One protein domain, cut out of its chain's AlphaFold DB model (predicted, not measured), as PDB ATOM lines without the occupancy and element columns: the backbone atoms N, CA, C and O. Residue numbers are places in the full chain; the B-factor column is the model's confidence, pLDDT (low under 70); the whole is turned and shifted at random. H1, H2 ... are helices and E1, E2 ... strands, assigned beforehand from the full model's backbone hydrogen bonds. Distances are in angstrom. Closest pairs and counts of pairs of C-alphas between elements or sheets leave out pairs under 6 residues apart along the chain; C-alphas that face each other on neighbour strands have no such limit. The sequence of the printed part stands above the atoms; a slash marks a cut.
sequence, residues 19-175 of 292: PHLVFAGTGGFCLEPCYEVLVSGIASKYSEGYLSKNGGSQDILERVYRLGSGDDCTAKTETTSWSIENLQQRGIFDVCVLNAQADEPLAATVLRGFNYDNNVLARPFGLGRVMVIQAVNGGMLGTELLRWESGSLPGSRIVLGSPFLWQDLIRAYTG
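This is residues 19 to 175 of the 292 residues of an uncharacterized protein of Rhizobium sp. Leaf453 (UniProt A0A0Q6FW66). A long, strongly twisted sheet of seven strands makes the body, with H1 and H4 side by side over one face, while H2 and H3 pack on edge strand E4 at one end. The long axis runs from H2 to the loop that follows E7. The printed part has 157 residues, with named elements in the order E1, H1, E2, E3, H2, H3, E4, E5, E6, E7, H4; the class is mixed, helices and strands. The mixed sheet has the order E4, E3, E2, E1, E5, E6, E7. The whole is compact, with a radius of gyration of the C-alphas of 17.2 A, yet elongated, spanning 58 by 35 by 27 A.

E1, residues 19 to 24, begins with C-alpha 19 at (-26.223, 43.581, 75.767). H1 is residues 31 to 39, 12.3 A long, and E2 residues 43 to 49. E3, residues 63 to 69, measures 19.2 A. H2 is residues 70 to 74; H3, residues 78 to 89, measures 16.8 A. E4 is residues 95 to 100 and E5 residues 108 to 112. E6, residues 128 to 137, measures 28.9 A. E7, residues 140 to 152, measures 32.7 A and bends by 69 degrees at residue 143. H4, residues 166 to 174, ends with C-alpha 174 at (-23.523, 54.316, 77.021).

E1 is parallel to E2, with N 47 and O 21 2.9 A apart, and to E5, with N 22 and O 109 2.8 A apart. E1, H1 and E2 form a strand-helix-strand unit, two parallel neighbour strands with a helix between, and its crossover is right-handed. The hairpin E2 and E3 is antiparallel, with N 65 and O 46 2.8 A apart; E3 and E4 are antiparallel, with N 68 and O 96 2.9 A apart. E5, E6 and E7 form a meander, each strand the antiparallel neighbour of the one before, with N 110 and O 134 2.9 A apart and N 131 and O 148 2.9 A apart. H1 is over E3, at a height over the sheet of 7.2 A. H1 and H4 are close but not clearly touching, C-alphas 37 and 167 being closest at 7.9 A, at a shallow tilt of 19 degrees, the same way. H3 is on the sheet but over none of its strands; its closest C-alphas to E4 are 80 and 97, 5.4 A. Every O i to N i+4 pair is within hydrogen-bond range in H3 and H4, 3 of 5 in H1 and 0 of 1 in H2, where 2 of 2 O i to N i+3 pairs are.

The two C-alphas farthest apart, those of Asp 71 and Gly 155, are 58.7 A apart. The printed part has no cut. The links E2 to E3, E5 to E6 and E7 to H4 are long. The mean pLDDT of the printed part is 72.8, with 58 residues under 70, among them 49 to 62 and 113 to 128.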
ATOM      1  N   PRO A  19     -25.922  44.995  75.552       87.56
ATOM      2  CA  PRO A  19     -26.223  43.581  75.767       87.56
ATOM      3  C   PRO A  19     -24.942  42.769  76.022       87.56
ATOM      4  O   PRO A  19     -24.856  42.079  77.040       87.56
ATOM      5  N   HIS A  20     -23.924  42.918  75.167       86.56
ATOM      6  CA  HIS A  20     -22.653  42.197  75.262       86.56
ATOM      7  C   HIS A  20     -21.477  43.090  74.829       86.56
ATOM      8  O   HIS A  20     -21.506  43.683  73.749       86.56
ATOM      9  N   LEU A  21     -20.450  43.195  75.679       86.56
ATOM     10  CA  LEU A  21     -19.214  43.933  75.404       86.56
ATOM     11  C   LEU A  21     -18.013  42.982  75.301       86.56
ATOM     12  O   LEU A  21     -17.714  42.260  76.245       86.56
ATOM     13  N   VAL A  22     -17.280  43.045  74.200       82.81
ATOM     14  CA  VAL A  22     -16.054  42.277  73.972       82.81
ATOM     15  C   VAL A  22     -14.848  43.190  74.168       82.81
ATOM     16  O   VAL A  22     -14.733  44.226  73.510       82.81
ATOM     17  N   PHE A  23     -13.925  42.797  75.039       80.50
ATOM     18  CA  PHE A  23     -12.634  43.458  75.204       80.50
ATOM     19  C   PHE A  23     -11.587  42.777  74.324       80.50
ATOM     20  O   PHE A  23     -11.165  41.655  74.597       80.50
ATOM     21  N   ALA A  24     -11.170  43.474  73.270       74.56
ATOM     22  CA  ALA A  24     -10.207  43.007  72.283       74.56
ATOM     23  C   ALA A  24      -8.807  43.607  72.505       74.56
ATOM     24  O   ALA A  24      -8.634  44.832  72.505       74.56
ATOM     25  N   GLY A  25      -7.778  42.757  72.607       63.28
ATOM     26  CA  GLY A  25      -6.384  43.205  72.716       63.28
ATOM     27  C   GLY A  25      -5.354  42.077  72.822       63.28
ATOM     28  O   GLY A  25      -5.699  40.900  72.866       63.28
ATOM     29  N   THR A  26      -4.066  42.435  72.866       49.81
ATOM     30  CA  THR A  26      -2.959  41.495  73.107       49.81
ATOM     31  C   THR A  26      -2.900  41.108  74.589       49.81
ATOM     32  O   THR A  26      -2.080  41.619  75.343       49.81
ATOM     33  N   GLY A  27      -3.806  40.230  75.015       44.59
ATOM     34  CA  GLY A  27      -3.606  39.329  76.155       44.59
ATOM     35  C   GLY A  27      -3.394  39.937  77.533       44.59
ATOM     36  O   GLY A  27      -2.577  39.440  78.301       44.59
ATOM     37  N   GLY A  28      -4.157  40.972  77.872       46.41
ATOM     38  CA  GLY A  28      -4.291  41.422  79.254       46.41
ATOM     39  C   GLY A  28      -5.569  40.870  79.874       46.41
ATOM     40  O   GLY A  28      -6.652  41.129  79.356       46.41
ATOM     41  N   PHE A  29      -5.450  40.158  80.996       53.09
ATOM     42  CA  PHE A  29      -6.570  39.900  81.900       53.09
ATOM     43  C   PHE A  29      -7.203  41.246  82.279       53.09
ATOM     44  O   PHE A  29      -6.577  42.061  82.957       53.09
ATOM     45  N   CYS A  30      -8.431  41.502  81.835       64.94
ATOM     46  CA  CYS A  30      -9.179  42.709  82.188       64.94
ATOM     47  C   CYS A  30     -10.017  42.479  83.452       64.94
ATOM     48  O   CYS A  30     -10.852  43.299  83.802       64.94
ATOM     49  N   LEU A  31      -9.789  41.384  84.174       64.19
ATOM     50  CA  LEU A  31     -10.675  40.899  85.224       64.19
ATOM     51  C   LEU A  31     -11.164  41.985  86.203       64.19
ATOM     52  O   LEU A  31     -12.372  42.188  86.299       64.19
ATOM     53  N   GLU A  32     -10.292  42.756  86.870       65.06
ATOM     54  CA  GLU A  32     -10.802  43.780  87.802       65.06
ATOM     55  C   GLU A  32     -11.484  44.971  87.101       65.06
ATOM     56  O   GLU A  32     -12.586  45.344  87.518       65.06
ATOM     57  N   PRO A  33     -10.891  45.601  86.064       70.12
ATOM     58  CA  PRO A  33     -11.545  46.706  85.365       70.12
ATOM     59  C   PRO A  33     -12.847  46.297  84.648       70.12
ATOM     60  O   PRO A  33     -13.800  47.070  84.610       70.12
ATOM     61  N   CYS A  34     -12.928  45.077  84.121       77.94
ATOM     62  CA  CYS A  34     -14.097  44.544  83.425       77.94
ATOM     63  C   CYS A  34     -15.264  44.241  84.371       77.94
ATOM     64  O   CYS A  34     -16.428  44.373  83.986       77.94
ATOM     65  N   TYR A  35     -14.994  43.920  85.640       83.00
ATOM     66  CA  TYR A  35     -16.059  43.788  86.638       83.00
ATOM     67  C   TYR A  35     -16.811  45.087  86.837       83.00
ATOM     68  O   TYR A  35     -18.019  45.058  87.058       83.00
ATOM     69  N   GLU A  36     -16.126  46.220  86.699       83.38
ATOM     70  CA  GLU A  36     -16.748  47.532  86.780       83.38
ATOM     71  C   GLU A  36     -17.850  47.711  85.735       83.38
ATOM     72  O   GLU A  36     -18.909  48.243  86.065       83.38
ATOM     73  N   VAL A  37     -17.655  47.203  84.514       85.19
ATOM     74  CA  VAL A  37     -18.688  47.226  83.464       85.19
ATOM     75  C   VAL A  37     -19.939  46.496  83.919       85.19
ATOM     76  O   VAL A  37     -21.048  47.022  83.795       85.19
ATOM     77  N   LEU A  38     -19.755  45.295  84.461       89.62
ATOM     78  CA  LEU A  38     -20.850  44.463  84.926       89.62
ATOM     79  C   LEU A  38     -21.565  45.098  86.123       89.62
ATOM     80  O   LEU A  38     -22.773  45.333  86.065       89.62
ATOM     81  N   VAL A  39     -20.843  45.430  87.201       89.44
ATOM     82  CA  VAL A  39     -21.460  45.949  88.439       89.44
ATOM     83  C   VAL A  39     -22.085  47.328  88.254       89.44
ATOM     84  O   VAL A  39     -23.062  47.644  88.938       89.44
ATOM     85  N   SER A  40     -21.574  48.130  87.319       87.81
ATOM     86  CA  SER A  40     -22.137  49.439  86.963       87.81
ATOM     87  C   SER A  40     -23.332  49.324  86.013       87.81
ATOM     88  O   SER A  40     -24.002  50.320  85.745       87.81
ATOM     89  N   GLY A  41     -23.641  48.117  85.530       88.50
ATOM     90  CA  GLY A  41     -24.749  47.859  84.615       88.50
ATOM     91  C   GLY A  41     -24.526  48.415  83.211       88.50
ATOM     92  O   GLY A  41     -25.498  48.589  82.481       88.50
ATOM     93  N   ILE A  42     -23.274  48.693  82.844       89.00
ATOM     94  CA  ILE A  42     -22.883  49.169  81.515       89.00
ATOM     95  C   ILE A  42     -23.134  48.076  80.475       89.00
ATOM     96  O   ILE A  42     -23.652  48.376  79.403       89.00
ATOM     97  N   ALA A  43     -22.815  46.819  80.804       89.19
ATOM     98  CA  ALA A  43     -23.139  45.659  79.981       89.19
ATOM     99  C   ALA A  43     -23.790  44.537  80.804       89.19
ATOM    100  O   ALA A  43     -23.556  44.431  82.008       89.19
ATOM    101  N   SER A  44     -24.616  43.698  80.168       88.88
ATOM    102  CA  SER A  44     -25.154  42.482  80.813       88.88
ATOM    103  C   SER A  44     -24.133  41.345  80.854       88.88
ATOM    104  O   SER A  44     -24.106  40.577  81.817       88.88
ATOM    105  N   LYS A  45     -23.316  41.240  79.804       88.75
ATOM    106  CA  LYS A  45     -22.238  40.263  79.658       88.75
ATOM    107  C   LYS A  45     -20.977  40.963  79.163       88.75
ATOM    108  O   LYS A  45     -21.074  41.962  78.441       88.75
ATOM    109  N   TYR A  46     -19.817  40.419  79.507       86.56
ATOM    110  CA  TYR A  46     -18.580  40.759  78.814       86.56
ATOM    111  C   TYR A  46     -17.807  39.514  78.403       86.56
ATOM    112  O   TYR A  46     -17.934  38.471  79.045       86.56
ATOM    113  N   SER A  47     -16.983  39.649  77.373       81.94
ATOM    114  CA  SER A  47     -15.998  38.645  76.998       81.94
ATOM    115  C   SER A  47     -14.608  39.255  76.872       81.94
ATOM    116  O   SER A  47     -14.438  40.446  76.593       81.94
ATOM    117  N   GLU A  48     -13.602  38.427  77.118       77.44
ATOM    118  CA  GLU A  48     -12.206  38.727  76.806       77.44
ATOM    119  C   GLU A  48     -11.852  37.962  75.534       77.44
ATOM    120  O   GLU A  48     -12.140  36.767  75.444       77.44
ATOM    121  N   GLY A  49     -11.260  38.638  74.549       68.62
ATOM    122  CA  GLY A  49     -10.980  38.029  73.254       68.62
ATOM    123  C   GLY A  49      -9.754  38.605  72.556       68.62
ATOM    124  O   GLY A  49      -9.266  39.696  72.865       68.62
ATOM    125  N   TYR A  50      -9.271  37.855  71.571       63.72
ATOM    126  CA  TYR A  50      -8.182  38.263  70.693       63.72
ATOM    127  C   TYR A  50      -8.710  38.467  69.284       63.72
ATOM    128  O   TYR A  50      -9.577  37.742  68.808       63.72
ATOM    129  N   LEU A  51      -8.138  39.447  68.599       61.22
ATOM    130  CA  LEU A  51      -8.431  39.719  67.205       61.22
ATOM    131  C   LEU A  51      -7.279  39.199  66.348       61.22
ATOM    132  O   LEU A  51      -6.140  39.643  66.504       61.22
ATOM    133  N   SER A  52      -7.567  38.264  65.440       57.06
ATOM    134  CA  SER A  52      -6.599  37.809  64.437       57.06
ATOM    135  C   SER A  52      -6.074  38.992  63.615       57.06
ATOM    136  O   SER A  52      -6.845  39.845  63.164       57.06
ATOM    137  N   LYS A  53      -4.750  39.020  63.393       51.03
ATOM    138  CA  LYS A  53      -4.044  40.064  62.627       51.03
ATOM    139  C   LYS A  53      -4.515  40.176  61.171       51.03
ATOM    140  O   LYS A  53      -4.302  41.217  60.558       51.03
ATOM    141  N   ASN A  54      -5.171  39.144  60.638       52.47
ATOM    142  CA  ASN A  54      -5.536  39.055  59.222       52.47
ATOM    143  C   ASN A  54      -6.934  39.605  58.893       52.47
ATOM    144  O   ASN A  54      -7.369  39.493  57.754       52.47
ATOM    145  N   GLY A  55      -7.643  40.200  59.861       49.72
ATOM    146  CA  GLY A  55      -8.799  41.077  59.614       49.72
ATOM    147  C   GLY A  55     -10.042  40.477  58.932       49.72
ATOM    148  O   GLY A  55     -11.005  41.214  58.761       49.72
ATOM    149  N   GLY A  56     -10.050  39.195  58.550       46.44
ATOM    150  CA  GLY A  56     -11.131  38.591  57.749       46.44
ATOM    151  C   GLY A  56     -12.110  37.690  58.507       46.44
ATOM    152  O   GLY A  56     -13.274  37.605  58.140       46.44
ATOM    153  N   SER A  57     -11.676  37.045  59.584       46.47
ATOM    154  CA  SER A  57     -12.525  36.272  60.494       46.47
ATOM    155  C   SER A  57     -11.827  36.247  61.846       46.47
ATOM    156  O   SER A  57     -10.619  36.004  61.925       46.47
ATOM    157  N   GLN A  58     -12.518  36.628  62.912       52.06
ATOM    158  CA  GLN A  58     -11.920  36.641  64.239       52.06
ATOM    159  C   GLN A  58     -12.603  35.571  65.062       52.06
ATOM    160  O   GLN A  58     -13.749  35.747  65.462       52.06
ATOM    161  N   ASP A  59     -11.879  34.486  65.326       50.41
ATOM    162  CA  ASP A  59     -12.208  33.602  66.431       50.41
ATOM    163  C   ASP A  59     -12.034  34.415  67.715       50.41
ATOM    164  O   ASP A  59     -10.948  34.495  68.300       50.41
ATOM    165  N   ILE A  60     -13.104  35.087  68.134       55.59
ATOM    166  CA  ILE A  60     -13.203  35.585  69.493       55.59
ATOM    167  C   ILE A  60     -13.252  34.313  70.348       55.59
ATOM    168  O   ILE A  60     -14.267  33.625  70.411       55.59
ATOM    169  N   LEU A  61     -12.120  33.929  70.945       54.47
ATOM    170  CA  LEU A  61     -12.092  32.868  71.952       54.47
ATOM    171  C   LEU A  61     -12.768  33.412  73.209       54.47
ATOM    172  O   LEU A  61     -12.116  33.941  74.108       54.47
ATOM    173  N   GLU A  62     -14.093  33.339  73.225       66.00
ATOM    174  CA  GLU A  62     -14.918  33.985  74.232       66.00
ATOM    175  C   GLU A  62     -14.964  33.157  75.512       66.00
ATOM    176  O   GLU A  62     -15.637  32.130  75.608       66.00
ATOM    177  N   ARG A  63     -14.307  33.662  76.555       76.06
ATOM    178  CA  ARG A  63     -14.809  33.427  77.909       76.06
ATOM    179  C   ARG A  63     -15.834  34.503  78.199       76.06
ATOM    180  O   ARG A  63     -15.472  35.669  78.342       76.06
ATOM    181  N   VAL A  64     -17.102  34.113  78.236       83.25
ATOM    182  CA  VAL A  64     -18.205  35.030  78.514       83.25
ATOM    183  C   VAL A  64     -18.500  35.024  80.000       83.25
ATOM    184  O   VAL A  64     -18.615  33.973  80.627       83.25
ATOM    185  N   TYR A  65     -18.659  36.216  80.554       88.06
ATOM    186  CA  TYR A  65     -18.907  36.428  81.966       88.06
ATOM    187  C   TYR A  65     -20.154  37.282  82.178       88.06
ATOM    188  O   TYR A  65     -20.434  38.216  81.422       88.06
ATOM    189  N   ARG A  66     -20.894  36.986  83.248       90.50
ATOM    190  CA  ARG A  66     -22.076  37.745  83.690       90.50
ATOM    191  C   ARG A  66     -22.070  37.940  85.200       90.50
ATOM    192  O   ARG A  66     -21.359  37.231  85.911       90.50
ATOM    193  N   LEU A  67     -22.928  38.833  85.698       91.50
ATOM    194  CA  LEU A  67     -23.256  38.847  87.125       91.50
ATOM    195  C   LEU A  67     -24.178  37.680  87.483       91.50
ATOM    196  O   LEU A  67     -25.158  37.404  86.785       91.50
ATOM    197  N   GLY A  68     -23.862  37.023  88.591       89.31
ATOM    198  CA  GLY A  68     -24.778  36.197  89.369       89.31
ATOM    199  C   GLY A  68     -25.148  36.900  90.674       89.31
ATOM    200  O   GLY A  68     -24.485  37.855  91.089       89.31
ATOM    201  N   SER A  69     -26.196  36.420  91.335       88.19
ATOM    202  CA  SER A  69     -26.614  36.889  92.660       88.19
ATOM    203  C   SER A  69     -27.298  35.767  93.424       88.19
ATOM    204  O   SER A  69     -27.984  34.951  92.814       88.19
ATOM    205  N   GLY A  70     -27.203  35.756  94.752       82.25
ATOM    206  CA  GLY A  70     -27.865  34.706  95.526       82.25
ATOM    207  C   GLY A  70     -27.240  33.335  95.249       82.25
ATOM    208  O   GLY A  70     -26.017  33.200  95.230       82.25
ATOM    209  N   ASP A  71     -28.078  32.329  95.029       78.62
ATOM    210  CA  ASP A  71     -27.641  30.931  94.935       78.62
ATOM    211  C   ASP A  71     -26.731  30.668  93.722       78.62
ATOM    212  O   ASP A  71     -25.841  29.822  93.793       78.62
ATOM    213  N   ASP A  72     -26.837  31.496  92.677       78.81
ATOM    214  CA  ASP A  72     -25.924  31.548  91.527       78.81
ATOM    215  C   ASP A  72     -24.447  31.691  91.948       78.81
ATOM    216  O   ASP A  72     -23.546  31.160  91.301       78.81
ATOM    217  N   CYS A  73     -24.182  32.382  93.061       81.56
ATOM    218  CA  CYS A  73     -22.834  32.679  93.548       81.56
ATOM    219  C   CYS A  73     -22.236  31.605  94.460       81.56
ATOM    220  O   CYS A  73     -21.169  31.810  95.039       81.56
ATOM    221  N   THR A  74     -22.903  30.457  94.594       69.44
ATOM    222  CA  THR A  74     -22.412  29.315  95.381       69.44
ATOM    223  C   THR A  74     -21.517  28.367  94.575       69.44
ATOM    224  O   THR A  74     -20.841  27.514  95.157       69.44
ATOM    225  N   ALA A  75     -21.455  28.533  93.248       65.00
ATOM    226  CA  ALA A  75     -20.573  27.764  92.377       65.00
ATOM    227  C   ALA A  75     -19.096  28.048  92.711       65.00
ATOM    228  O   ALA A  75     -18.592  29.149  92.501       65.00
ATOM    229  N   LYS A  76     -18.367  27.042  93.209       67.25
ATOM    230  CA  LYS A  76     -16.940  27.154  93.573       67.25
ATOM    231  C   LYS A  76     -16.014  27.041  92.359       67.25
ATOM    232  O   LYS A  76     -15.047  26.285  92.382       67.25
ATOM    233  N   THR A  77     -16.306  27.772  91.286       79.12
ATOM    234  CA  THR A  77     -15.304  27.946  90.228       79.12
ATOM    235  C   THR A  77     -14.214  28.899  90.720       79.12
ATOM    236  O   THR A  77     -14.454  29.724  91.613       79.12
ATOM    237  N   GLU A  78     -13.012  28.789  90.156       77.38
ATOM    238  CA  GLU A  78     -11.915  29.720  90.440       77.38
ATOM    239  C   GLU A  78     -12.339  31.164  90.136       77.38
ATOM    240  O   GLU A  78     -12.209  32.036  90.990       77.38
ATOM    241  N   THR A  79     -12.977  31.388  88.981       80.44
ATOM    242  CA  THR A  79     -13.537  32.683  88.568       80.44
ATOM    243  C   THR A  79     -14.508  33.247  89.600       80.44
ATOM    244  O   THR A  79     -14.380  34.400  90.009       80.44
ATOM    245  N   THR A  80     -15.476  32.446  90.050       83.94
ATOM    246  CA  THR A  80     -16.489  32.903  91.006       83.94
ATOM    247  C   THR A  80     -15.861  33.229  92.352       83.94
ATOM    248  O   THR A  80     -16.127  34.300  92.896       83.94
ATOM    249  N   SER A  81     -14.976  32.366  92.859       83.12
ATOM    250  CA  SER A  81     -14.295  32.586  94.141       83.12
ATOM    251  C   SER A  81     -13.436  33.849  94.109       83.12
ATOM    252  O   SER A  81     -13.602  34.715  94.966       83.12
ATOM    253  N   TRP A  82     -12.611  33.998  93.070       83.25
ATOM    254  CA  TRP A  82     -11.777  35.180  92.862       83.25
ATOM    255  C   TRP A  82     -12.623  36.451  92.718       83.25
ATOM    256  O   TRP A  82     -12.299  37.490  93.297       83.25
ATOM    257  N   SER A  83     -13.752  36.381  92.000       88.50
ATOM    258  CA  SER A  83     -14.640  37.534  91.835       88.50
ATOM    259  C   SER A  83     -15.256  37.997  93.151       88.50
ATOM    260  O   SER A  83     -15.287  39.197  93.414       88.50
ATOM    261  N   ILE A  84     -15.688  37.059  94.000       88.25
ATOM    262  CA  ILE A  84     -16.240  37.361  95.322       88.25
ATOM    263  C   ILE A  84     -15.181  38.073  96.163       88.25
ATOM    264  O   ILE A  84     -15.472  39.107  96.757       88.25
ATOM    265  N   GLU A  85     -13.948  37.568  96.180       86.50
ATOM    266  CA  GLU A  85     -12.860  38.183  96.943       86.50
ATOM    267  C   GLU A  85     -12.587  39.625  96.491       86.50
ATOM    268  O   GLU A  85     -12.591  40.545  97.313       86.50
ATOM    269  N   ASN A  86     -12.452  39.847  95.183       86.88
ATOM    270  CA  ASN A  86     -12.172  41.171  94.622       86.88
ATOM    271  C   ASN A  86     -13.322  42.166  94.820       86.88
ATOM    272  O   ASN A  86     -13.098  43.333  95.156       86.88
ATOM    273  N   LEU A  87     -14.565  41.726  94.619       90.31
ATOM    274  CA  LEU A  87     -15.748  42.571  94.771       90.31
ATOM    275  C   LEU A  87     -15.963  42.977  96.232       90.31
ATOM    276  O   LEU A  87     -16.238  44.149  96.508       90.31
ATOM    277  N   GLN A  88     -15.750  42.056  97.173       90.62
ATOM    278  CA  GLN A  88     -15.926  42.329  98.599       90.62
ATOM    279  C   GLN A  88     -14.875  43.265  99.164       90.62
ATOM    280  O   GLN A  88     -15.243  44.181  99.897       90.62
ATOM    281  N   GLN A  89     -13.607  43.125  98.757       89.50
ATOM    282  CA  GLN A  89     -12.551  44.088  99.105       89.50
ATOM    283  C   GLN A  89     -12.924  45.525  98.707       89.50
ATOM    284  O   GLN A  89     -12.473  46.489  99.328       89.50
ATOM    285  N   ARG A  90     -13.770  45.676  97.681       89.06
ATOM    286  CA  ARG A  90     -14.229  46.961  97.142       89.06
ATOM    287  C   ARG A  90     -15.652  47.341  97.579       89.06
ATOM    288  O   ARG A  90     -16.165  48.364  97.129       89.06
ATOM    289  N   GLY A  91     -16.279  46.571  98.469       90.44
ATOM    290  CA  GLY A  91     -17.572  46.898  99.083       90.44
ATOM    291  C   GLY A  91     -18.816  46.415  98.330       90.44
ATOM    292  O   GLY A  91     -19.915  46.946  98.547       90.44
ATOM    293  N   ILE A  92     -18.667  45.445  97.431       90.94
ATOM    294  CA  ILE A  92     -19.762  44.811  96.689       90.94
ATOM    295  C   ILE A  92     -19.931  43.376  97.212       90.94
ATOM    296  O   ILE A  92     -19.020  42.563  97.094       90.94
ATOM    297  N   PHE A  93     -21.084  43.081  97.819       89.38
ATOM    298  CA  PHE A  93     -21.333  41.837  98.574       89.38
ATOM    299  C   PHE A  93     -22.543  41.037  98.065       89.38
ATOM    300  O   PHE A  93     -22.823  39.945  98.552       89.38
ATOM    301  N   ASP A  94     -23.287  41.602  97.118       87.25
ATOM    302  CA  ASP A  94     -24.577  41.122  96.619       87.25
ATOM    303  C   ASP A  94     -24.468  40.295  95.331       87.25
ATOM    304  O   ASP A  94     -25.417  39.603  94.959       87.25
ATOM    305  N   VAL A  95     -23.322  40.364  94.650       90.06
ATOM    306  CA  VAL A  95     -23.103  39.756  93.335       90.06
ATOM    307  C   VAL A  95     -21.736  39.084  93.234       90.06
ATOM    308  O   VAL A  95     -20.805  39.401  93.973       90.06
ATOM    309  N   CYS A  96     -21.618  38.178  92.271       89.75
ATOM    310  CA  CYS A  96     -20.380  37.528  91.851       89.75
ATOM    311  C   CYS A  96     -20.307  37.502  90.322       89.75
ATOM    312  O   CYS A  96     -21.294  37.797  89.641       89.75
ATOM    313  N   VAL A  97     -19.159  37.107  89.778       89.81
ATOM    314  CA  VAL A  97     -18.985  36.884  88.343       89.81
ATOM    315  C   VAL A  97     -18.971  35.390  88.043       89.81
ATOM    316  O   VAL A  97     -18.280  34.604  88.694       89.81
ATOM    317  N   LEU A  98     -19.769  35.003  87.054       89.06
ATOM    318  CA  LEU A  98     -19.944  33.624  86.618       89.06
ATOM    319  C   LEU A  98     -19.557  33.477  85.153       89.06
ATOM    320  O   LEU A  98     -19.834  34.375  84.357       89.06
ATOM    321  N   ASN A  99     -19.003  32.314  84.804       86.44
ATOM    322  CA  ASN A  99     -18.918  31.892  83.410       86.44
ATOM    323  C   ASN A  99     -20.339  31.721  82.858       86.44
ATOM    324  O   ASN A  99     -21.199  31.107  83.494       86.44
ATOM    325  N   ALA A 100     -20.578  32.268  81.678       81.06
ATOM    326  CA  ALA A 100     -21.811  32.123  80.927       81.06
ATOM    327  C   ALA A 100     -21.514  31.462  79.579       81.06
ATOM    328  O   ALA A 100     -20.375  31.457  79.113       81.06
ATOM    329  N   GLN A 101     -22.549  30.913  78.945       75.38
ATOM    330  CA  GLN A 101     -22.442  30.515  77.547       75.38
ATOM    331  C   GLN A 101     -22.389  31.758  76.651       75.38
ATOM    332  O   GLN A 101     -23.031  32.779  76.944       75.38
ATOM    333  N   ALA A 102     -21.591  31.652  75.588       65.12
ATOM    334  CA  ALA A 102     -21.610  32.602  74.493       65.12
ATOM    335  C   ALA A 102     -22.935  32.452  73.746       65.12
ATOM    336  O   ALA A 102     -23.249  31.370  73.255       65.12
ATOM    337  N   ASP A 103     -23.712  33.531  73.698       63.75
ATOM    338  CA  ASP A 103     -24.790  33.635  72.720       63.75
ATOM    339  C   ASP A 103     -24.147  34.164  71.432       63.75
ATOM    340  O   ASP A 103     -23.242  35.002  71.512       63.75
ATOM    341  N   GLU A 104     -24.589  33.703  70.260       54.69
ATOM    342  CA  GLU A 104     -24.054  34.191  68.983       54.69
ATOM    343  C   GLU A 104     -24.030  35.734  68.934       54.69
ATOM    344  O   GLU A 104     -25.009  36.389  69.314       54.69
ATOM    345  N   PRO A 105     -22.935  36.355  68.454       55.91
ATOM    346  CA  PRO A 105     -22.659  37.778  68.643       55.91
ATOM    347  C   PRO A 105     -23.445  38.698  67.691       55.91
ATOM    348  O   PRO A 105     -22.927  39.719  67.251       55.91
ATOM    349  N   LEU A 106     -24.706  38.386  67.377       50.97
ATOM    350  CA  LEU A 106     -25.589  39.248  66.575       50.97
ATOM    351  C   LEU A 106     -25.820  40.630  67.215       50.97
ATOM    352  O   LEU A 106     -26.176  41.573  66.516       50.97
ATOM    353  N   ALA A 107     -25.600  40.759  68.529       63.56
ATOM    354  CA  ALA A 107     -25.688  42.015  69.272       63.56
ATOM    355  C   ALA A 107     -24.498  42.190  70.232       63.56
ATOM    356  O   ALA A 107     -24.683  42.417  71.428       63.56
ATOM    357  N   ALA A 108     -23.268  42.053  69.736       75.69
ATOM    358  CA  ALA A 108     -22.074  42.360  70.522       75.69
ATOM    359  C   ALA A 108     -21.419  43.669  70.067       75.69
ATOM    360  O   ALA A 108     -21.571  44.132  68.936       75.69
ATOM    361  N   THR A 109     -20.694  44.297  70.984       82.25
ATOM    362  CA  THR A 109     -19.879  45.478  70.713       82.25
ATOM    363  C   THR A 109     -18.444  45.175  71.099       82.25
ATOM    364  O   THR A 109     -18.197  44.771  72.229       82.25
ATOM    365  N   VAL A 110     -17.497  45.388  70.189       81.12
ATOM    366  CA  VAL A 110     -16.070  45.176  70.454       81.12
ATOM    367  C   VAL A 110     -15.411  46.508  70.772       81.12
ATOM    368  O   VAL A 110     -15.473  47.445  69.976       81.12
ATOM    369  N   LEU A 111     -14.749  46.571  71.927       81.12
ATOM    370  CA  LEU A 111     -13.802  47.617  72.283       81.12
ATOM    371  C   LEU A 111     -12.386  47.113  72.004       81.12
ATOM    372  O   LEU A 111     -11.968  46.107  72.573       81.12
ATOM    373  N   ARG A 112     -11.616  47.851  71.203       75.38
ATOM    374  CA  ARG A 112     -10.200  47.547  70.942       75.38
ATOM    375  C   ARG A 112      -9.289  48.747  71.194       75.38
ATOM    376  O   ARG A 112      -9.685  49.886  70.943       75.38
ATOM    377  N   GLY A 113      -8.048  48.457  71.603       62.03
ATOM    378  CA  GLY A 113      -6.927  49.406  71.617       62.03
ATOM    379  C   GLY A 113      -6.450  49.848  73.005       62.03
ATOM    380  O   GLY A 113      -7.002  50.759  73.605       62.03
ATOM    381  N   PHE A 114      -5.339  49.277  73.472       56.25
ATOM    382  CA  PHE A 114      -4.424  49.913  74.427       56.25
ATOM    383  C   PHE A 114      -3.013  49.659  73.933       56.25
ATOM    384  O   PHE A 114      -2.632  48.503  73.827       56.25
ATOM    385  N   ASN A 115      -2.277  50.727  73.614       50.06
ATOM    386  CA  ASN A 115      -0.985  50.667  72.927       50.06
ATOM    387  C   ASN A 115      -1.024  49.801  71.660       50.06
ATOM    388  O   ASN A 115      -0.822  48.592  71.688       50.06
ATOM    389  N   TYR A 116      -1.233  50.448  70.517       47.81
ATOM    390  CA  TYR A 116      -0.891  49.820  69.248       47.81
ATOM    391  C   TYR A 116       0.634  49.772  69.148       47.81
ATOM    392  O   TYR A 116       1.251  50.734  68.699       47.81
ATOM    393  N   ASP A 117       1.229  48.670  69.591       37.50
ATOM    394  CA  ASP A 117       2.590  48.318  69.213       37.50
ATOM    395  C   ASP A 117       2.545  47.082  68.302       37.50
ATOM    396  O   ASP A 117       1.918  46.070  68.624       37.50
ATOM    397  N   ASN A 118       3.172  47.207  67.127       34.16
ATOM    398  CA  ASN A 118       3.318  46.204  66.054       34.16
ATOM    399  C   ASN A 118       2.106  45.838  65.161       34.16
ATOM    400  O   ASN A 118       1.903  44.666  64.839       34.16
ATOM    401  N   ASN A 119       1.344  46.845  64.706       39.03
ATOM    402  CA  ASN A 119       0.962  47.051  63.283       39.03
ATOM    403  C   ASN A 119       0.209  48.388  63.100       39.03
ATOM    404  O   ASN A 119      -0.933  48.454  62.656       39.03
ATOM    405  N   VAL A 120       0.892  49.445  63.548       38.91
ATOM    406  CA  VAL A 120       0.918  50.827  63.045       38.91
ATOM    407  C   VAL A 120      -0.320  51.305  62.266       38.91
ATOM    408  O   VAL A 120      -0.381  51.203  61.045       38.91
ATOM    409  N   LEU A 121      -1.226  52.011  62.951       40.22
ATOM    410  CA  LEU A 121      -1.796  53.217  62.347       40.22
ATOM    411  C   LEU A 121      -0.813  54.348  62.662       40.22
ATOM    412  O   LEU A 121      -0.904  54.996  63.705       40.22
ATOM    413  N   ALA A 122       0.198  54.515  61.807       37.34
ATOM    414  CA  ALA A 122       1.111  55.644  61.897       37.34
ATOM    415  C   ALA A 122       0.245  56.881  61.735       37.34
ATOM    416  O   ALA A 122      -0.317  57.121  60.664       37.34
ATOM    417  N   ARG A 123       0.128  57.687  62.791       47.75
ATOM    418  CA  ARG A 123      -0.212  59.076  62.533       47.75
ATOM    419  C   ARG A 123       0.935  59.657  61.715       47.75
ATOM    420  O   ARG A 123       2.089  59.358  62.026       47.75
ATOM    421  N   PRO A 124       0.665  60.609  60.817       45.97
ATOM    422  CA  PRO A 124       1.719  61.488  60.323       45.97
ATOM    423  C   PRO A 124       2.425  62.254  61.468       45.97
ATOM    424  O   PRO A 124       3.422  62.927  61.234       45.97
ATOM    425  N   PHE A 125       1.898  62.178  62.704       51.47
ATOM    426  CA  PHE A 125       2.112  63.154  63.755       51.47
ATOM    427  C   PHE A 125       2.496  62.623  65.169       51.47
ATOM    428  O   PHE A 125       2.276  63.357  66.113       51.47
ATOM    429  N   GLY A 126       3.077  61.430  65.384       52.50
ATOM    430  CA  GLY A 126       3.676  61.045  66.697       52.50
ATOM    431  C   GLY A 126       2.931  59.991  67.553       52.50
ATOM    432  O   GLY A 126       2.004  59.341  67.069       52.50
ATOM    433  N   LEU A 127       3.375  59.775  68.810       62.12
ATOM    434  CA  LEU A 127       2.873  58.730  69.733       62.12
ATOM    435  C   LEU A 127       1.489  59.076  70.319       62.12
ATOM    436  O   LEU A 127       1.235  60.217  70.710       62.12
ATOM    437  N   GLY A 128       0.604  58.081  70.453       65.31
ATOM    438  CA  GLY A 128      -0.735  58.289  71.006       65.31
ATOM    439  C   GLY A 128      -1.481  57.018  71.411       65.31
ATOM    440  O   GLY A 128      -1.055  55.900  71.133       65.31
ATOM    441  N   ARG A 129      -2.624  57.213  72.074       72.06
ATOM    442  CA  ARG A 129      -3.604  56.189  72.450       72.06
ATOM    443  C   ARG A 129      -4.859  56.348  71.599       72.06
ATOM    444  O   ARG A 129      -5.334  57.466  71.392       72.06
ATOM    445  N   VAL A 130      -5.401  55.226  71.141       74.56
ATOM    446  CA  VAL A 130      -6.623  55.150  70.337       74.56
ATOM    447  C   VAL A 130      -7.475  54.021  70.889       74.56
ATOM    448  O   VAL A 130      -6.956  52.928  71.111       74.56
ATOM    449  N   MET A 131      -8.764  54.285  71.076       77.88
ATOM    450  CA  MET A 131      -9.760  53.251  71.330       77.88
ATOM    451  C   MET A 131     -10.893  53.373  70.335       77.88
ATOM    452  O   MET A 131     -11.318  54.477  69.988       77.88
ATOM    453  N   VAL A 132     -11.381  52.218  69.906       78.75
ATOM    454  CA  VAL A 132     -12.441  52.111  68.913       78.75
ATOM    455  C   VAL A 132     -13.512  51.158  69.421       78.75
ATOM    456  O   VAL A 132     -13.194  50.102  69.967       78.75
ATOM    457  N   ILE A 133     -14.767  51.546  69.209       82.31
ATOM    458  CA  ILE A 133     -15.961  50.738  69.427       82.31
ATOM    459  C   ILE A 133     -16.534  50.351  68.061       82.31
ATOM    460  O   ILE A 133     -16.775  51.223  67.224       82.31
ATOM    461  N   GLN A 134     -16.772  49.060  67.832       82.00
ATOM    462  CA  GLN A 134     -17.379  48.539  66.600       82.00
ATOM    463  C   GLN A 134     -18.526  47.581  66.926       82.00
ATOM    464  O   GLN A 134     -18.482  46.879  67.938       82.00
ATOM    465  N   ALA A 135     -19.538  47.530  66.058       80.75
ATOM    466  CA  ALA A 135     -20.561  46.489  66.123       80.75
ATOM    467  C   ALA A 135     -19.976  45.138  65.692       80.75
ATOM    468  O   ALA A 135     -19.105  45.091  64.821       80.75
ATOM    469  N   VAL A 136     -20.493  44.049  66.251       75.94
ATOM    470  CA  VAL A 136     -20.309  42.699  65.711       75.94
ATOM    471  C   VAL A 136     -21.625  42.260  65.093       75.94
ATOM    472  O   VAL A 136     -22.661  42.324  65.748       75.94
ATOM    473  N   ASN A 137     -21.576  41.830  63.835       72.12
ATOM    474  CA  ASN A 137     -22.732  41.360  63.084       72.12
ATOM    475  C   ASN A 137     -22.407  39.981  62.505       72.12
ATOM    476  O   ASN A 137     -21.525  39.867  61.655       72.12
ATOM    477  N   GLY A 138     -23.093  38.933  62.972       67.25
ATOM    478  CA  GLY A 138     -22.892  37.568  62.466       67.25
ATOM    479  C   GLY A 138     -21.443  37.076  62.585       67.25
ATOM    480  O   GLY A 138     -20.921  36.481  61.651       67.25
ATOM    481  N   GLY A 139     -20.764  37.405  63.692       64.94
ATOM    482  CA  GLY A 139     -19.356  37.044  63.927       64.94
ATOM    483  C   GLY A 139     -18.328  37.906  63.184       64.94
ATOM    484  O   GLY A 139     -17.129  37.749  63.399       64.94
ATOM    485  N   MET A 140     -18.766  38.849  62.345       70.00
ATOM    486  CA  MET A 140     -17.886  39.775  61.630       70.00
ATOM    487  C   MET A 140     -17.860  41.153  62.292       70.00
ATOM    488  O   MET A 140     -18.872  41.642  62.798       70.00
ATOM    489  N   LEU A 141     -16.699  41.811  62.244       73.75
ATOM    490  CA  LEU A 141     -16.577  43.205  62.662       73.75
ATOM    491  C   LEU A 141     -17.287  44.120  61.658       73.75
ATOM    492  O   LEU A 141     -16.937  44.163  60.479       73.75
ATOM    493  N   GLY A 142     -18.263  44.876  62.147       71.00
ATOM    494  CA  GLY A 142     -18.957  45.913  61.396       71.00
ATOM    495  C   GLY A 142     -18.249  47.270  61.440       71.00
ATOM    496  O   GLY A 142     -17.096  47.413  61.861       71.00
ATOM    497  N   THR A 143     -18.972  48.301  61.010       73.44
ATOM    498  CA  THR A 143     -18.492  49.687  60.963       73.44
ATOM    499  C   THR A 143     -18.096  50.215  62.346       73.44
ATOM    500  O   THR A 143     -18.665  49.844  63.375       73.44
ATOM    501  N   GLU A 144     -17.106  51.108  62.358       78.19
ATOM    502  CA  GLU A 144     -16.741  51.904  63.527       78.19
ATOM    503  C   GLU A 144     -17.926  52.752  64.003       78.19
ATOM    504  O   GLU A 144     -18.462  53.565  63.253       78.19
ATOM    505  N   LEU A 145     -18.331  52.538  65.257       81.31
ATOM    506  CA  LEU A 145     -19.419  53.267  65.908       81.31
ATOM    507  C   LEU A 145     -18.895  54.514  66.622       81.31
ATOM    508  O   LEU A 145     -19.553  55.552  66.633       81.31
ATOM    509  N   LEU A 146     -17.719  54.402  67.248       83.62
ATOM    510  CA  LEU A 146     -17.091  55.493  67.983       83.62
ATOM    511  C   LEU A 146     -15.576  55.302  68.062       83.62
ATOM    512  O   LEU A 146     -15.086  54.183  68.219       83.62
ATOM    513  N   ARG A 147     -14.845  56.417  68.036       82.00
ATOM    514  CA  ARG A 147     -13.395  56.477  68.212       82.00
ATOM    515  C   ARG A 147     -13.019  57.597  69.163       82.00
ATOM    516  O   ARG A 147     -13.523  58.713  69.051       82.00
ATOM    517  N   TRP A 148     -12.107  57.288  70.076       79.69
ATOM    518  CA  TRP A 148     -11.550  58.237  71.034       79.69
ATOM    519  C   TRP A 148     -10.034  58.169  70.985       79.69
ATOM    520  O   TRP A 148      -9.447  57.089  70.922       79.69
ATOM    521  N   GLU A 149      -9.398  59.335  70.966       77.75
ATOM    522  CA  GLU A 149      -7.982  59.463  70.667       77.75
ATOM    523  C   GLU A 149      -7.280  60.540  71.508       77.75
ATOM    524  O   GLU A 149      -7.870  61.566  71.848       77.75
ATOM    525  N   SER A 150      -6.002  60.305  71.834       75.75
ATOM    526  CA  SER A 150      -5.116  61.263  72.511       75.75
ATOM    527  C   SER A 150      -3.650  61.023  72.127       75.75
ATOM    528  O   SER A 150      -3.275  59.879  71.880       75.75
ATOM    529  N   GLY A 151      -2.802  62.051  72.060       74.25
ATOM    530  CA  GLY A 151      -1.377  61.879  71.714       74.25
ATOM    531  C   GLY A 151      -0.658  63.187  71.392       74.25
ATOM    532  O   GLY A 151      -1.300  64.224  71.328       74.25
ATOM    533  N   SER A 152       0.660  63.169  71.201       68.50
ATOM    534  CA  SER A 152       1.467  64.380  70.943       68.50
ATOM    535  C   SER A 152       1.853  64.535  69.472       68.50
ATOM    536  O   SER A 152       2.182  63.526  68.856       68.50
ATOM    537  N   LEU A 153       1.907  65.773  68.960       65.62
ATOM    538  CA  LEU A 153       2.422  66.110  67.616       65.62
ATOM    539  C   LEU A 153       3.960  65.923  67.504       65.62
ATOM    540  O   LEU A 153       4.648  66.046  68.519       65.62
ATOM    541  N   PRO A 154       4.563  65.722  66.311       60.97
ATOM    542  CA  PRO A 154       6.014  65.619  66.168       60.97
ATOM    543  C   PRO A 154       6.652  66.975  66.435       60.97
ATOM    544  O   PRO A 154       6.188  67.999  65.935       60.97
ATOM    545  N   GLY A 155       7.722  66.989  67.227       62.41
ATOM    546  CA  GLY A 155       8.502  68.200  67.500       62.41
ATOM    547  C   GLY A 155       7.845  69.207  68.452       62.41
ATOM    548  O   GLY A 155       8.508  70.152  68.868       62.41
ATOM    549  N   SER A 156       6.591  69.002  68.868       61.91
ATOM    550  CA  SER A 156       5.943  69.829  69.892       61.91
ATOM    551  C   SER A 156       5.471  68.963  71.060       61.91
ATOM    552  O   SER A 156       5.011  67.843  70.871       61.91
ATOM    553  N   ARG A 157       5.518  69.489  72.288       64.62
ATOM    554  CA  ARG A 157       4.903  68.825  73.456       64.62
ATOM    555  C   ARG A 157       3.373  68.987  73.497       64.62
ATOM    556  O   ARG A 157       2.760  68.722  74.526       64.62
ATOM    557  N   ILE A 158       2.757  69.470  72.414       71.06
ATOM    558  CA  ILE A 158       1.316  69.711  72.342       71.06
ATOM    559  C   ILE A 158       0.607  68.367  72.216       71.06
ATOM    560  O   ILE A 158       0.819  67.630  71.252       71.06
ATOM    561  N   VAL A 159      -0.248  68.075  73.194       68.06
ATOM    562  CA  VAL A 159      -1.112  66.895  73.207       68.06
ATOM    563  C   VAL A 159      -2.432  67.238  72.511       68.06
ATOM    564  O   VAL A 159      -3.128  68.171  72.907       68.06
ATOM    565  N   LEU A 160      -2.776  66.489  71.466       69.38
ATOM    566  CA  LEU A 160      -4.108  66.444  70.880       69.38
ATOM    567  C   LEU A 160      -5.008  65.555  71.738       69.38
ATOM    568  O   LEU A 160      -4.668  64.403  72.006       69.38
ATOM    569  N   GLY A 161      -6.167  66.084  72.125       68.31
ATOM    570  CA  GLY A 161      -7.132  65.380  72.970       68.31
ATOM    571  C   GLY A 161      -6.697  65.267  74.434       68.31
ATOM    572  O   GLY A 161      -5.630  65.724  74.840       68.31
ATOM    573  N   SER A 162      -7.555  64.660  75.248       70.06
ATOM    574  CA  SER A 162      -7.282  64.394  76.662       70.06
ATOM    575  C   SER A 162      -6.911  62.925  76.834       70.06
ATOM    576  O   SER A 162      -7.582  62.092  76.227       70.06
ATOM    577  N   PRO A 163      -5.899  62.578  77.651       72.19
ATOM    578  CA  PRO A 163      -5.678  61.196  78.063       72.19
ATOM    579  C   PRO A 163      -6.973  60.594  78.616       72.19
ATOM    580  O   PRO A 163      -7.698  61.265  79.348       72.19
ATOM    581  N   PHE A 164      -7.255  59.344  78.264       73.06
ATOM    582  CA  PHE A 164      -8.505  58.676  78.620       73.06
ATOM    583  C   PHE A 164      -8.263  57.211  78.975       73.06
ATOM    584  O   PHE A 164      -7.306  56.582  78.497       73.06
ATOM    585  N   LEU A 165      -9.137  56.685  79.831       76.88
ATOM    586  CA  LEU A 165      -9.285  55.258  80.069       76.88
ATOM    587  C   LEU A 165     -10.455  54.728  79.238       76.88
ATOM    588  O   LEU A 165     -11.325  55.479  78.793       76.88
ATOM    589  N   TRP A 166     -10.504  53.417  79.029       79.06
ATOM    590  CA  TRP A 166     -11.590  52.835  78.251       79.06
ATOM    591  C   TRP A 166     -12.937  52.969  78.946       79.06
ATOM    592  O   TRP A 166     -13.955  53.122  78.277       79.06
ATOM    593  N   GLN A 167     -12.945  52.979  80.281       79.81
ATOM    594  CA  GLN A 167     -14.145  53.204  81.074       79.81
ATOM    595  C   GLN A 167     -14.769  54.558  80.741       79.81
ATOM    596  O   GLN A 167     -15.989  54.646  80.645       79.81
ATOM    597  N   ASP A 168     -13.957  55.595  80.526       79.88
ATOM    598  CA  ASP A 168     -14.440  56.943  80.208       79.88
ATOM    599  C   ASP A 168     -15.147  56.963  78.850       79.88
ATOM    600  O   ASP A 168     -16.258  57.482  78.727       79.88
ATOM    601  N   LEU A 169     -14.540  56.308  77.854       82.19
ATOM    602  CA  LEU A 169     -15.131  56.103  76.533       82.19
ATOM    603  C   LEU A 169     -16.454  55.340  76.623       82.19
ATOM    604  O   LEU A 169     -17.463  55.788  76.076       82.19
ATOM    605  N   ILE A 170     -16.481  54.222  77.344       85.06
ATOM    606  CA  ILE A 170     -17.690  53.410  77.462       85.06
ATOM    607  C   ILE A 170     -18.791  54.152  78.227       85.06
ATOM    608  O   ILE A 170     -19.949  54.115  77.811       85.06
ATOM    609  N   ARG A 171     -18.464  54.862  79.310       85.50
ATOM    610  CA  ARG A 171     -19.427  55.676  80.066       85.50
ATOM    611  C   ARG A 171     -20.006  56.795  79.206       85.50
ATOM    612  O   ARG A 171     -21.213  57.007  79.241       85.50
ATOM    613  N   ALA A 172     -19.190  57.472  78.396       86.62
ATOM    614  CA  ALA A 172     -19.693  58.484  77.469       86.62
ATOM    615  C   ALA A 172     -20.579  57.873  76.373       86.62
ATOM    616  O   ALA A 172     -21.624  58.430  76.055       86.62
ATOM    617  N   TYR A 173     -20.185  56.720  75.823       87.44
ATOM    618  CA  TYR A 173     -20.921  56.028  74.764       87.44
ATOM    619  C   TYR A 173     -22.277  55.484  75.232       87.44
ATOM    620  O   TYR A 173     -23.283  55.592  74.533       87.44
ATOM    621  N   THR A 174     -22.315  54.914  76.435       89.25
ATOM    622  CA  THR A 174     -23.523  54.316  77.021       89.25
ATOM    623  C   THR A 174     -24.370  55.316  77.800       89.25
ATOM    624  O   THR A 174     -25.554  55.074  78.015       89.25
ATOM    625  N   GLY A 175     -23.794  56.438  78.242       87.31
ATOM    626  CA  GLY A 175     -24.439  57.391  79.150       87.31
ATOM    627  C   GLY A 175     -24.649  56.847  80.568       87.31
ATOM    628  O   GLY A 175     -25.246  57.525  81.403       87.31
TER     629      GLY A 175